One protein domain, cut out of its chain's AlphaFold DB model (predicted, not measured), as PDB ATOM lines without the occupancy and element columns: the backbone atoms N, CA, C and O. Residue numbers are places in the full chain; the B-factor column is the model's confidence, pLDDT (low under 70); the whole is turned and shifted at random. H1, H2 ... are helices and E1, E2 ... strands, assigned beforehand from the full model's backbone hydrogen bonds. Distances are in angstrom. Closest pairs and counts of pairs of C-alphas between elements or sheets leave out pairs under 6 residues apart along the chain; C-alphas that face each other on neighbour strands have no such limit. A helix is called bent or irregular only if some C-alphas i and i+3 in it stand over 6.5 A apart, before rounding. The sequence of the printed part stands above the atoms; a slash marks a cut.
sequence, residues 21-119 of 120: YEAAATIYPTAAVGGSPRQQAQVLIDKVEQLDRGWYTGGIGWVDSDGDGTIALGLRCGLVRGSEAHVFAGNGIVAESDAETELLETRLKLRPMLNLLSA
ATOM      1  N   TYR A  21      21.080  -2.211 -25.356       93.94
ATOM      2  CA  TYR A  21      22.536  -2.285 -25.486       93.94
ATOM      3  C   TYR A  21      23.026  -3.739 -25.502       93.94
ATOM      4  O   TYR A  21      23.783  -4.127 -26.393       93.94
ATOM      5  N   GLU A  22      22.549  -4.556 -24.560       94.81
ATOM      6  CA  GLU A  22      22.901  -5.976 -24.478       94.81
ATOM      7  C   GLU A  22      22.423  -6.738 -25.712       94.81
ATOM      8  O   GLU A  22      23.193  -7.485 -26.320       94.81
ATOM      9  N   ALA A  23      21.182  -6.495 -26.145       94.38
ATOM     10  CA  ALA A  23      20.649  -7.099 -27.357       94.38
ATOM     11  C   ALA A  23      21.493  -6.729 -28.589       94.38
ATOM     12  O   ALA A  23      21.905  -7.603 -29.358       94.38
ATOM     13  N   ALA A  24      21.820  -5.446 -28.757       92.81
ATOM     14  CA  ALA A  24      22.632  -4.966 -29.866       92.81
ATOM     15  C   ALA A  24      24.050  -5.557 -29.855       92.81
ATOM     16  O   ALA A  24      24.544  -5.939 -30.916       92.81
ATOM     17  N   ALA A  25      24.679  -5.710 -28.686       91.38
ATOM     18  CA  ALA A  25      26.022  -6.284 -28.559       91.38
ATOM     19  C   ALA A  25      26.123  -7.725 -29.098       91.38
ATOM     20  O   ALA A  25      27.186  -8.141 -29.556       91.38
ATOM     21  N   THR A  26      25.021  -8.483 -29.118       91.50
ATOM     22  CA  THR A  26      24.999  -9.834 -29.715       91.50
ATOM     23  C   THR A  26      24.940  -9.814 -31.250       91.50
ATOM     24  O   THR A  26      25.493 -10.687 -31.938       91.50
ATOM     25  N   ILE A  27      24.293  -8.790 -31.813       87.94
ATOM     26  CA  ILE A  27      24.006  -8.664 -33.247       87.94
ATOM     27  C   ILE A  27      25.113  -7.895 -33.974       87.94
ATOM     28  O   ILE A  27      25.384  -8.183 -35.141       87.94
ATOM     29  N   TYR A  28      25.765  -6.940 -33.312       88.75
ATOM     30  CA  TYR A  28      26.801  -6.120 -33.927       88.75
ATOM     31  C   TYR A  28      28.176  -6.824 -33.973       88.75
ATOM     32  O   TYR A  28      28.551  -7.516 -33.029       88.75
ATOM     33  N   PRO A  29      28.950  -6.642 -35.061       89.12
ATOM     34  CA  PRO A  29      28.506  -6.091 -36.338       89.12
ATOM     35  C   PRO A  29      27.524  -7.041 -37.037       89.12
ATOM     36  O   PRO A  29      27.677  -8.268 -37.014       89.12
ATOM     37  N   THR A  30      26.517  -6.446 -37.679       91.00
ATOM     38  CA  THR A  30      25.569  -7.181 -38.529       91.00
ATOM     39  C   THR A  30      26.297  -7.822 -39.716       91.00
ATOM     40  O   THR A  30      27.350  -7.339 -40.139       91.00
ATOM     41  N   ALA A  31      25.701  -8.848 -40.330       91.94
ATOM     42  CA  ALA A  31      26.249  -9.460 -41.545       91.94
ATOM     43  C   ALA A  31      26.434  -8.455 -42.700       91.94
ATOM     44  O   ALA A  31      27.326  -8.631 -43.523       91.94
ATOM     45  N   ALA A  32      25.646  -7.372 -42.733       92.88
ATOM     46  CA  ALA A  32      25.723  -6.351 -43.776       92.88
ATOM     47  C   ALA A  32      27.031  -5.539 -43.754       92.88
ATOM     48  O   ALA A  32      27.396  -4.955 -44.770       92.88
ATOM     49  N   VAL A  33      27.729  -5.484 -42.612       94.06
ATOM     50  CA  VAL A  33      28.976  -4.705 -42.459       94.06
ATOM     51  C   VAL A  33      30.155  -5.516 -41.914       94.06
ATOM     52  O   VAL A  33      31.306  -5.129 -42.107       94.06
ATOM     53  N   GLY A  34      29.871  -6.627 -41.229       93.56
ATOM     54  CA  GLY A  34      30.860  -7.548 -40.670       93.56
ATOM     55  C   GLY A  34      30.983  -8.871 -41.427       93.56
ATOM     56  O   GLY A  34      31.841  -9.669 -41.071       93.56
ATOM     57  N   GLY A  35      30.144  -9.110 -42.441       95.44
ATOM     58  CA  GLY A  35      30.132 -10.337 -43.238       95.44
ATOM     59  C   GLY A  35      29.569 -11.566 -42.512       95.44
ATOM     60  O   GLY A  35      29.126 -11.507 -41.363       95.44
ATOM     61  N   SER A  36      29.558 -12.696 -43.219       95.44
ATOM     62  CA  SER A  36      29.107 -13.989 -42.702       95.44
ATOM     63  C   SER A  36      29.938 -15.130 -43.308       95.44
ATOM     64  O   SER A  36      30.097 -15.150 -44.528       95.44
ATOM     65  N   PRO A  37      30.439 -16.089 -42.507       95.88
ATOM     66  CA  PRO A  37      30.369 -16.137 -41.044       95.88
ATOM     67  C   PRO A  37      31.230 -15.041 -40.375       95.88
ATOM     68  O   PRO A  37      32.317 -14.716 -40.854       95.88
ATOM     69  N   ARG A  38      30.733 -14.458 -39.270       93.31
ATOM     70  CA  ARG A  38      31.252 -13.201 -38.683       93.31
ATOM     71  C   ARG A  38      32.753 -13.243 -38.375       93.31
ATOM     72  O   ARG A  38      33.472 -12.321 -38.738       93.31
ATOM     73  N   GLN A  39      33.231 -14.296 -37.712       94.56
ATOM     74  CA  GLN A  39      34.621 -14.361 -37.247       94.56
ATOM     75  C   GLN A  39      35.613 -14.419 -38.417       94.56
ATOM     76  O   GLN A  39      36.610 -13.705 -38.429       94.56
ATOM     77  N   GLN A  40      35.322 -15.239 -39.427       96.88
ATOM     78  CA  GLN A  40      36.150 -15.392 -40.621       96.88
ATOM     79  C   GLN A  40      36.160 -14.108 -41.452       96.88
ATOM     80  O   GLN A  40      37.214 -13.690 -41.929       96.88
ATOM     81  N   ALA A  41      34.997 -13.472 -41.601       96.31
ATOM     82  CA  ALA A  41      34.878 -12.222 -42.331       96.31
ATOM     83  C   ALA A  41      35.640 -11.079 -41.640       96.31
ATOM     84  O   ALA A  41      36.352 -10.347 -42.319       96.31
ATOM     85  N   GLN A  42      35.580 -10.970 -40.308       93.44
ATOM     86  CA  GLN A  42      36.355  -9.974 -39.554       93.44
ATOM     87  C   GLN A  42      37.866 -10.151 -39.736       93.44
ATOM     88  O   GLN A  42      38.547  -9.194 -40.081       93.44
ATOM     89  N   VAL A  43      38.381 -11.382 -39.620       95.50
ATOM     90  CA  VAL A  43      39.811 -11.661 -39.857       95.50
ATOM     91  C   VAL A  43      40.235 -11.263 -41.273       95.50
ATOM     92  O   VAL A  43      41.332 -10.738 -41.475       95.50
ATOM     93  N   LEU A  44      39.382 -11.513 -42.271       96.12
ATOM     94  CA  LEU A  44      39.661 -11.123 -43.649       96.12
ATOM     95  C   LEU A  44      39.648  -9.599 -43.827       96.12
ATOM     96  O   LEU A  44      40.548  -9.070 -44.475       96.12
ATOM     97  N   ILE A  45      38.660  -8.912 -43.250       95.19
ATOM     98  CA  ILE A  45      38.546  -7.448 -43.268       95.19
ATOM     99  C   ILE A  45      39.810  -6.819 -42.679       95.19
ATOM    100  O   ILE A  45      40.449  -6.013 -43.353       95.19
ATOM    101  N   ASP A  46      40.221  -7.253 -41.486       93.88
ATOM    102  CA  ASP A  46      41.404  -6.723 -40.803       93.88
ATOM    103  C   ASP A  46      42.675  -6.927 -41.642       93.88
ATOM    104  O   ASP A  46      43.521  -6.037 -41.752       93.88
ATOM    105  N   LYS A  47      42.795  -8.092 -42.293       95.69
ATOM    106  CA  LYS A  47      43.937  -8.427 -43.153       95.69
ATOM    107  C   LYS A  47      43.989  -7.589 -44.434       95.69
ATOM    108  O   LYS A  47      45.084  -7.239 -44.881       95.69
ATOM    109  N   VAL A  48      42.841  -7.356 -45.069       95.50
ATOM    110  CA  VAL A  48      42.760  -6.742 -46.404       95.50
ATOM    111  C   VAL A  48      42.733  -5.222 -46.328       95.50
ATOM    112  O   VAL A  48      43.416  -4.578 -47.118       95.50
ATOM    113  N   GLU A  49      41.969  -4.642 -45.405       94.56
ATOM    114  CA  GLU A  49      41.781  -3.189 -45.374       94.56
ATOM    115  C   GLU A  49      42.956  -2.451 -44.747       94.56
ATOM    116  O   GLU A  49      43.258  -1.340 -45.176       94.56
ATOM    117  N   GLN A  50      43.609  -3.050 -43.742       91.56
ATOM    118  CA  GLN A  50      44.704  -2.424 -42.982       91.56
ATOM    119  C   GLN A  50      44.368  -0.983 -42.547       91.56
ATOM    120  O   GLN A  50      45.217  -0.092 -42.543       91.56
ATOM    121  N   LEU A  51      43.097  -0.763 -42.204       87.44
ATOM    122  CA  LEU A  51      42.505   0.536 -41.921       87.44
ATOM    123  C   LEU A  51      41.921   0.530 -40.509       87.44
ATOM    124  O   LEU A  51      41.198  -0.391 -40.136       87.44
ATOM    125  N   ASP A  52      42.154   1.605 -39.758       87.25
ATOM    126  CA  ASP A  52      41.348   1.892 -38.574       87.25
ATOM    127  C   ASP A  52      40.000   2.476 -39.016       87.25
ATOM    128  O   ASP A  52      39.905   3.629 -39.449       87.25
ATOM    129  N   ARG A  53      38.946   1.659 -38.933       90.00
ATOM    130  CA  ARG A  53      37.578   2.086 -39.252       90.00
ATOM    131  C   ARG A  53      37.026   3.086 -38.228       90.00
ATOM    132  O   ARG A  53      36.045   3.767 -38.526       90.00
ATOM    133  N   GLY A  54      37.610   3.208 -37.036       87.62
ATOM    134  CA  GLY A  54      37.083   4.056 -35.968       87.62
ATOM    135  C   GLY A  54      35.604   3.761 -35.690       87.62
ATOM    136  O   GLY A  54      35.230   2.641 -35.355       87.62
ATOM    137  N   TRP A  55      34.738   4.766 -35.853       89.38
ATOM    138  CA  TRP A  55      33.284   4.616 -35.676       89.38
ATOM    139  C   TRP A  55      32.533   4.158 -36.936       89.38
ATOM    140  O   TRP A  55      31.323   3.925 -36.880       89.38
ATOM    141  N   TYR A  56      33.211   4.025 -38.077       93.62
ATOM    142  CA  TYR A  56      32.597   3.514 -39.296       93.62
ATOM    143  C   TYR A  56      32.135   2.068 -39.086       93.62
ATOM    144  O   TYR A  56      32.875   1.235 -38.570       93.62
ATOM    145  N   THR A  57      30.898   1.764 -39.487       93.75
ATOM    146  CA  THR A  57      30.186   0.488 -39.253       93.75
ATOM    147  C   THR A  57      29.849   0.166 -37.789       93.75
ATOM    148  O   THR A  57      29.216  -0.859 -37.528       93.75
ATOM    149  N   GLY A  58      30.206   1.040 -36.842       91.06
ATOM    150  CA  GLY A  58      29.848   0.913 -35.428       91.06
ATOM    151  C   GLY A  58      28.377   1.236 -35.144       91.06
ATOM    152  O   GLY A  58      27.661   1.743 -36.007       91.06
ATOM    153  N   GLY A  59      27.920   0.945 -33.924       90.94
ATOM    154  CA  GLY A  59      26.601   1.358 -33.441       90.94
ATOM    155  C   GLY A  59      26.622   2.803 -32.932       90.94
ATOM    156  O   GLY A  59      27.455   3.149 -32.099       90.94
ATOM    157  N   ILE A  60      25.708   3.640 -33.422       92.25
ATOM    158  CA  ILE A  60      25.543   5.047 -33.035       92.25
ATOM    159  C   ILE A  60      24.105   5.252 -32.578       92.25
ATOM    160  O   ILE A  60      23.169   4.921 -33.307       92.25
ATOM    161  N   GLY A  61      23.911   5.818 -31.391       93.56
ATOM    162  CA  GLY A  61      22.572   5.998 -30.856       93.56
ATOM    163  C   GLY A  61      22.540   6.381 -29.388       93.56
ATOM    164  O   GLY A  61      23.492   6.964 -28.871       93.56
ATOM    165  N   TRP A  62      21.432   6.048 -28.735       95.69
ATOM    166  CA  TRP A  62      21.193   6.324 -27.323       95.69
ATOM    167  C   TRP A  62      20.450   5.160 -26.666       95.69
ATOM    168  O   TRP A  62      19.757   4.397 -27.346       95.69
ATOM    169  N   VAL A  63      20.617   5.056 -25.349       96.31
ATOM    170  CA  VAL A  63      19.874   4.164 -24.455       96.31
ATOM    171  C   VAL A  63      19.515   4.976 -23.209       96.31
ATOM    172  O   VAL A  63      20.369   5.721 -22.720       96.31
ATOM    173  N   ASP A  64      18.270   4.910 -22.744       96.50
ATOM    174  CA  ASP A  64      17.829   5.579 -21.513       96.50
ATOM    175  C   ASP A  64      18.044   4.716 -20.259       96.50
ATOM    176  O   ASP A  64      18.657   3.648 -20.293       96.50
ATOM    177  N   SER A  65      17.578   5.223 -19.116       96.12
ATOM    178  CA  SER A  65      17.658   4.540 -17.824       96.12
ATOM    179  C   SER A  65      16.795   3.287 -17.730       96.12
ATOM    180  O   SER A  65      17.069   2.451 -16.871       96.12
ATOM    181  N   ASP A  66      15.777   3.163 -18.580       95.31
ATOM    182  CA  ASP A  66      14.869   2.018 -18.603       95.31
ATOM    183  C   ASP A  66      15.395   0.910 -19.536       95.31
ATOM    184  O   ASP A  66      14.870  -0.202 -19.555       95.31
ATOM    185  N   GLY A  67      16.495   1.178 -20.251       95.62
ATOM    186  CA  GLY A  67      17.153   0.237 -21.154       95.62
ATOM    187  C   GLY A  67      16.623   0.293 -22.587       95.62
ATOM    188  O   GLY A  67      17.086  -0.486 -23.426       95.62
ATOM    189  N   ASP A  68      15.713   1.222 -22.877       96.12
ATOM    190  CA  ASP A  68      15.146   1.461 -24.198       96.12
ATOM    191  C   ASP A  68      16.009   2.434 -25.002       96.12
ATOM    192  O   ASP A  68      16.857   3.151 -24.469       96.12
ATOM    193  N   GLY A  69      15.825   2.466 -26.324       95.75
ATOM    194  CA  GLY A  69      16.535   3.433 -27.152       95.75
ATOM    195  C   GLY A  69      16.525   3.136 -28.641       95.75
ATOM    196  O   GLY A  69      15.623   2.501 -29.191       95.75
ATOM    197  N   THR A  70      17.553   3.612 -29.337       96.19
ATOM    198  CA  THR A  70      17.751   3.336 -30.765       96.19
ATOM    199  C   THR A  70      19.231   3.330 -31.093       96.19
ATOM    200  O   THR A  70      19.951   4.244 -30.703       96.19
ATOM    201  N   ILE A  71      19.668   2.331 -31.863       94.25
ATOM    202  CA  ILE A  71      21.039   2.209 -32.362       94.25
ATOM    203  C   ILE A  71      20.992   2.039 -33.881       94.25
ATOM    204  O   ILE A  71      20.383   1.102 -34.397       94.25
ATOM    205  N   ALA A  72      21.658   2.938 -34.597       92.88
ATOM    206  CA  ALA A  72      21.862   2.884 -36.037       92.88
ATOM    207  C   ALA A  72      23.309   2.497 -36.374       92.88
ATOM    208  O   ALA A  72      24.223   2.680 -35.576       92.88
ATOM    209  N   LEU A  73      23.528   1.998 -37.589       93.06
ATOM    210  CA  LEU A  73      24.870   1.770 -38.119       93.06
ATOM    211  C   LEU A  73      25.517   3.098 -38.538       93.06
ATOM    212  O   LEU A  73      24.926   3.870 -39.295       93.06
ATOM    213  N   GLY A  74      26.762   3.317 -38.120       92.88
ATOM    214  CA  GLY A  74      27.616   4.421 -38.547       92.88
ATOM    215  C   GLY A  74      28.049   4.279 -40.004       92.88
ATOM    216  O   GLY A  74      29.181   3.901 -40.288       92.88
ATOM    217  N   LEU A  75      27.140   4.560 -40.936       93.69
ATOM    218  CA  LEU A  75      27.377   4.564 -42.380       93.69
ATOM    219  C   LEU A  75      27.127   5.955 -42.951       93.69
ATOM    220  O   LEU A  75      26.406   6.753 -42.359       93.69
ATOM    221  N   ARG A  76      27.687   6.223 -44.139       92.12
ATOM    222  CA  ARG A  76      27.588   7.543 -44.797       92.12
ATOM    223  C   ARG A  76      27.984   8.659 -43.830       92.12
ATOM    224  O   ARG A  76      27.266   9.635 -43.649       92.12
ATOM    225  N   CYS A  77      29.117   8.448 -43.175       91.50
ATOM    226  CA  CYS A  77      29.630   9.281 -42.106       91.50
ATOM    227  C   CYS A  77      31.044   9.763 -42.441       91.50
ATOM    228  O   CYS A  77      31.686   9.276 -43.379       91.50
ATOM    229  N   GLY A  78      31.514  10.742 -41.671       90.94
ATOM    230  CA  GLY A  78      32.886  11.219 -41.730       90.94
ATOM    231  C   GLY A  78      33.410  11.555 -40.339       90.94
ATOM    232  O   GLY A  78      32.674  12.094 -39.514       90.94
ATOM    233  N   LEU A  79      34.676  11.233 -40.084       90.38
ATOM    234  CA  LEU A  79      35.414  11.672 -38.906       90.38
ATOM    235  C   LEU A  79      36.130  12.979 -39.249       90.38
ATOM    236  O   LEU A  79      37.039  12.976 -40.075       90.38
ATOM    237  N   VAL A  80      35.724  14.079 -38.619       91.38
ATOM    238  CA  VAL A  80      36.300  15.410 -38.856       91.38
ATOM    239  C   VAL A  80      37.221  15.790 -37.700       91.38
ATOM    240  O   VAL A  80      36.829  15.704 -36.535       91.38
ATOM    241  N   ARG A  81      38.447  16.213 -38.014       91.12
ATOM    242  CA  ARG A  81      39.445  16.702 -37.056       91.12
ATOM    243  C   ARG A  81      40.111  17.957 -37.614       91.12
ATOM    244  O   ARG A  81      40.914  17.886 -38.538       91.12
ATOM    245  N   GLY A  82      39.777  19.114 -37.046       93.12
ATOM    246  CA  GLY A  82      40.263  20.398 -37.555       93.12
ATOM    247  C   GLY A  82      39.807  20.624 -38.998       93.12
ATOM    248  O   GLY A  82      38.609  20.669 -39.262       93.12
ATOM    249  N   SER A  83      40.764  20.752 -39.917       92.38
ATOM    250  CA  SER A  83      40.527  20.930 -41.356       92.38
ATOM    251  C   SER A  83      40.519  19.624 -42.159       92.38
ATOM    252  O   SER A  83      40.417  19.671 -43.382       92.38
ATOM    253  N   GLU A  84      40.658  18.467 -41.509       92.25
ATOM    254  CA  GLU A  84      40.691  17.161 -42.167       92.25
ATOM    255  C   GLU A  84      39.396  16.385 -41.919       92.25
ATOM    256  O   GLU A  84      38.836  16.405 -40.821       92.25
ATOM    257  N   ALA A  85      38.928  15.668 -42.943       92.12
ATOM    258  CA  ALA A  85      37.765  14.794 -42.861       92.12
ATOM    259  C   ALA A  85      38.075  13.432 -43.493       92.12
ATOM    260  O   ALA A  85      38.427  13.349 -44.669       92.12
ATOM    261  N   HIS A  86      37.911  12.353 -42.725       91.56
ATOM    262  CA  HIS A  86      37.998  10.978 -43.218       91.56
ATOM    263  C   HIS A  86      36.588  10.444 -43.456       91.56
ATOM    264  O   HIS A  86      35.798  10.361 -42.519       91.56
ATOM    265  N   VAL A  87      36.265  10.086 -44.697       93.69
ATOM    266  CA  VAL A  87      34.958   9.530 -45.080       93.69
ATOM    267  C   VAL A  87      35.112   8.099 -45.562       93.69
ATOM    268  O   VAL A  87      36.111   7.747 -46.184       93.69
ATOM    269  N   PHE A  88      34.101   7.280 -45.291       94.00
ATOM    270  CA  PHE A  88      34.180   5.840 -45.495       94.00
ATOM    271  C   PHE A  88      33.008   5.332 -46.335       94.00
ATOM    272  O   PHE A  88      31.872   5.807 -46.223       94.00
ATOM    273  N   ALA A  89      33.280   4.324 -47.159       94.56
ATOM    274  CA  ALA A  89      32.269   3.491 -47.789       94.56
ATOM    275  C   ALA A  89      32.824   2.089 -48.020       94.56
ATOM    276  O   ALA A  89      34.030   1.888 -48.104       94.56
ATOM    277  N   GLY A  90      31.917   1.131 -48.143       93.88
ATOM    278  CA  GLY A  90      32.230  -0.265 -48.378       93.88
ATOM    279  C   GLY A  90      31.014  -0.991 -48.931       93.88
ATOM    280  O   GLY A  90      29.892  -0.462 -48.921       93.88
ATOM    281  N   ASN A  91      31.263  -2.205 -49.405       95.25
ATOM    282  CA  ASN A  91      30.274  -3.104 -49.979       95.25
ATOM    283  C   ASN A  91      30.393  -4.489 -49.340       95.25
ATOM    284  O   ASN A  91      31.436  -4.840 -48.788       95.25
ATOM    285  N   GLY A  92      29.315  -5.264 -49.425       95.31
ATOM    286  CA  GLY A  92      29.383  -6.699 -49.180       95.31
ATOM    287  C   GLY A  92      29.891  -7.385 -50.442       95.31
ATOM    288  O   GLY A  92      29.388  -7.097 -51.519       95.31
ATOM    289  N   ILE A  93      30.873  -8.270 -50.300       96.12
ATOM    290  CA  ILE A  93      31.461  -9.012 -51.417       96.12
ATOM    291  C   ILE A  93      30.966 -10.455 -51.366       96.12
ATOM    292  O   ILE A  93      31.039 -11.099 -50.316       96.12
ATOM    293  N   VAL A  94      30.473 -10.952 -52.496       96.62
ATOM    294  CA  VAL A  94      30.033 -12.342 -52.687       96.62
ATOM    295  C   VAL A  94      30.769 -12.976 -53.869       96.62
ATOM    296  O   VAL A  94      31.575 -12.321 -54.527       96.62
ATOM    297  N   ALA A  95      30.544 -14.266 -54.126       97.31
ATOM    298  CA  ALA A  95      31.276 -14.999 -55.163       97.31
ATOM    299  C   ALA A  95      31.031 -14.437 -56.575       97.31
ATOM    300  O   ALA A  95      31.916 -14.484 -57.425       97.31
ATOM    301  N   GLU A  96      29.841 -13.892 -56.805       97.94
ATOM    302  CA  GLU A  96      29.398 -13.308 -58.067       97.94
ATOM    303  C   GLU A  96      29.734 -11.813 -58.196       97.94
ATOM    304  O   GLU A  96      29.378 -11.196 -59.201       97.94
ATOM    305  N   SER A  97      30.391 -11.214 -57.196       97.75
ATOM    306  CA  SER A  97      30.792  -9.806 -57.245       97.75
ATOM    307  C   SER A  97      31.834  -9.563 -58.341       97.75
ATOM    308  O   SER A  97      32.818 -10.293 -58.469       97.75
ATOM    309  N   ASP A  98      31.655  -8.470 -59.081       98.38
ATOM    310  CA  ASP A  98      32.622  -7.950 -60.046       98.38
ATOM    311  C   ASP A  98      33.384  -6.756 -59.453       98.38
ATOM    312  O   ASP A  98      32.782  -5.777 -59.011       98.38
ATOM    313  N   ALA A  99      34.716  -6.808 -59.465       97.12
ATOM    314  CA  ALA A  99      35.549  -5.827 -58.769       97.12
ATOM    315  C   ALA A  99      35.334  -4.384 -59.260       97.12
ATOM    316  O   ALA A  99      35.347  -3.448 -58.453       97.12
ATOM    317  N   GLU A 100      35.128  -4.183 -60.564       98.06
ATOM    318  CA  GLU A 100      34.905  -2.850 -61.129       98.06
ATOM    319  C   GLU A 100      33.545  -2.289 -60.708       98.06
ATOM    320  O   GLU A 100      33.443  -1.131 -60.293       98.06
ATOM    321  N   THR A 101      32.511  -3.128 -60.746       96.75
ATOM    322  CA  THR A 101      31.151  -2.780 -60.333       96.75
ATOM    323  C   THR A 101      31.093  -2.419 -58.848       96.75
ATOM    324  O   THR A 101      30.526  -1.384 -58.485       96.75
ATOM    325  N   GLU A 102      31.755  -3.190 -57.985       97.12
ATOM    326  CA  GLU A 102      31.821  -2.907 -56.545       97.12
ATOM    327  C   GLU A 102      32.556  -1.584 -56.256       97.12
ATOM    328  O   GLU A 102      32.127  -0.759 -55.436       97.12
ATOM    329  N   LEU A 103      33.643  -1.311 -56.985       96.38
ATOM    330  CA  LEU A 103      34.364  -0.043 -56.878       96.38
ATOM    331  C   LEU A 103      33.505   1.150 -57.334       96.38
ATOM    332  O   LEU A 103      33.563   2.231 -56.742       96.38
ATOM    333  N   LEU A 104      32.683   0.984 -58.372       96.06
ATOM    334  CA  LEU A 104      31.733   2.016 -58.793       96.06
ATOM    335  C   LEU A 104      30.657   2.258 -57.730       96.06
ATOM    336  O   LEU A 104      30.358   3.414 -57.414       96.06
ATOM    337  N   GLU A 105      30.113   1.202 -57.129       94.94
ATOM    338  CA  GLU A 105      29.112   1.334 -56.072       94.94
ATOM    339  C   GLU A 105      29.679   2.045 -54.830       94.94
ATOM    340  O   GLU A 105      29.046   2.975 -54.321       94.94
ATOM    341  N   THR A 106      30.889   1.706 -54.372       94.88
ATOM    342  CA  THR A 106      31.519   2.410 -53.234       94.88
ATOM    343  C   THR A 106      31.722   3.904 -53.519       94.88
ATOM    344  O   THR A 106      31.401   4.741 -52.668       94.88
ATOM    345  N   ARG A 107      32.135   4.279 -54.739       94.81
ATOM    346  CA  ARG A 107      32.219   5.689 -55.175       94.81
ATOM    347  C   ARG A 107      30.858   6.389 -55.141       94.81
ATOM    348  O   ARG A 107      30.754   7.514 -54.645       94.81
ATOM    349  N   LEU A 108      29.796   5.731 -55.609       94.75
ATOM    350  CA  LEU A 108      28.431   6.268 -55.534       94.75
ATOM    351  C   LEU A 108      27.962   6.440 -54.084       94.75
ATOM    352  O   LEU A 108      27.262   7.411 -53.774       94.75
ATOM    353  N   LYS A 109      28.361   5.535 -53.183       94.38
ATOM    354  CA  LYS A 109      28.057   5.624 -51.751       94.38
ATOM    355  C   LYS A 109      28.778   6.788 -51.064       94.38
ATOM    356  O   LYS A 109      28.159   7.410 -50.197       94.38
ATOM    357  N   LEU A 110      30.013   7.099 -51.474       94.31
ATOM    358  CA  LEU A 110      30.810   8.234 -50.981       94.31
ATOM    359  C   LEU A 110      30.325   9.589 -51.492       94.31
ATOM    360  O   LEU A 110      30.416  10.579 -50.769       94.31
ATOM    361  N   ARG A 111      29.799   9.645 -52.721       93.50
ATOM    362  CA  ARG A 111      29.451  10.900 -53.403       93.50
ATOM    363  C   ARG A 111      28.651  11.902 -52.551       93.50
ATOM    364  O   ARG A 111      29.016  13.071 -52.575       93.50
ATOM    365  N   PRO A 112      27.617  11.519 -51.772       91.56
ATOM    366  CA  PRO A 112      26.911  12.466 -50.906       91.56
ATOM    367  C   PRO A 112      27.817  13.161 -49.881       91.56
ATOM    368  O   PRO A 112      27.681  14.363 -49.681       91.56
ATOM    369  N   MET A 113      28.756  12.426 -49.275       92.50
ATOM    370  CA  MET A 113      29.698  12.979 -48.298       92.50
ATOM    371  C   MET A 113      30.712  13.903 -48.967       92.50
ATOM    372  O   MET A 113      30.953  15.003 -48.485       92.50
ATOM    373  N   LEU A 114      31.262  13.488 -50.111       93.19
ATOM    374  CA  LEU A 114      32.210  14.309 -50.868       93.19
ATOM    375  C   LEU A 114      31.564  15.605 -51.366       93.19
ATOM    376  O   LEU A 114      32.171  16.664 -51.259       93.19
ATOM    377  N   ASN A 115      30.320  15.540 -51.848       92.25
ATOM    378  CA  ASN A 115      29.567  16.721 -52.260       92.25
ATOM    379  C   ASN A 115      29.342  17.684 -51.088       92.25
ATOM    380  O   ASN A 115      29.496  18.883 -51.272       92.25
ATOM    381  N   LEU A 116      29.002  17.170 -49.899       90.81
ATOM    382  CA  LEU A 116      28.825  17.992 -48.699       90.81
ATOM    383  C   LEU A 116      30.126  18.699 -48.299       90.81
ATOM    384  O   LEU A 116      30.098  19.877 -47.973       90.81
ATOM    385  N   LEU A 117      31.256  17.992 -48.342       89.75
ATOM    386  CA  LEU A 117      32.564  18.539 -47.962       89.75
ATOM    387  C   LEU A 117      33.155  19.488 -49.016       89.75
ATOM    388  O   LEU A 117      33.970  20.338 -48.679       89.75
ATOM    389  N   SER A 118      32.762  19.331 -50.282       86.44
ATOM    390  CA  SER A 118      33.235  20.166 -51.398       86.44
ATOM    391  C   SER A 118      32.323  21.363 -51.678       86.44
ATOM    392  O   SER A 118      32.675  22.220 -52.485       86.44
ATOM    393  N   ALA A 119      31.141  21.414 -51.056       73.00
ATOM    394  CA  ALA A 119      30.233  22.545 -51.147       73.00
ATOM    395  C   ALA A 119      30.821  23.712 -50.342       73.00
ATOM    396  O   ALA A 119      30.700  23.764 -49.121       73.00
TER     397      ALA A 119
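What this domain is: This is residues 21 to 119 of the 120 residues of the protein "Isochorismate synthase" of Actinobacteria bacterium (UniProt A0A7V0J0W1). Two separate two-stranded hairpins, E1-E2 and E3-E4, form two arms of a flat, loosely joined model, with loops between them; H1 lies near the first hairpin and the long, kinked helix H4 runs past the second. H2 and H3 make a corner, and residues 46 to 52 and 95 to 101 stick out. The printed part has 99 residues, in the order H1 H2 H3 E1 E2 E3 E4 H4, of mixed class; both sheets are antiparallel. It is only just loose, close to compact, with a radius of gyration of the C-alphas of 15.4 A and spans of 46 by 38 by 20 A.

Where its parts are: Find C-alpha 21 at (22.536, -2.285, -25.486), where H1, residues 21 to 27, begins, 10.2 A long. Next come H2, residues 31 to 34, 5.1 A, and H3, residues 38 to 49, 16.0 A. E1 is residues 59 to 63, 11.6 A, E2 69 to 73, 13.9 A, E3 78 to 81, 9.7 A, and E4 84 to 87, 10.0 A. H4, residues 99 to 118, runs 27.1 A to C-alpha 118 at (33.235, 20.166, -51.398).

How they stand to each other: H1's closest C-alpha pair with E1 is Tyr 21 and Val 63, 7.1 A. H2 and H3 only just touch, only at the corner, with 3 pairs of C-alphas within 8 A, H3 with residues 38 to 42 alone; the closest are Gly 34 and Gln 42, 6.1 A. In the hairpin E1 and E2, N 60 and O 72 are 2.8 A apart, within hydrogen-bond range. In the hairpin E3 and E4, look at N 79 and O 86, 2.8 A. The closest C-alphas of E4 and H4 are Val 87 and Met 113, 7.1 A. H4 is only just irregular, with C-alphas 109 and 112 7.0 A apart, and has a kink of 44 degrees near residue 112. H1 and H4 are apart. Every O i to N i+4 pair is within hydrogen-bond range in H3, 2 of 3 in H1 and 14 of 16 in H4; H2 is too short for one.

The domain as a whole: The farthest C-alphas, Asp 66 and Glu 100, are 47.3 A apart. The printed part has no cut, the link E4 to H4 is long, and no printed residue is under 70 in pLDDT.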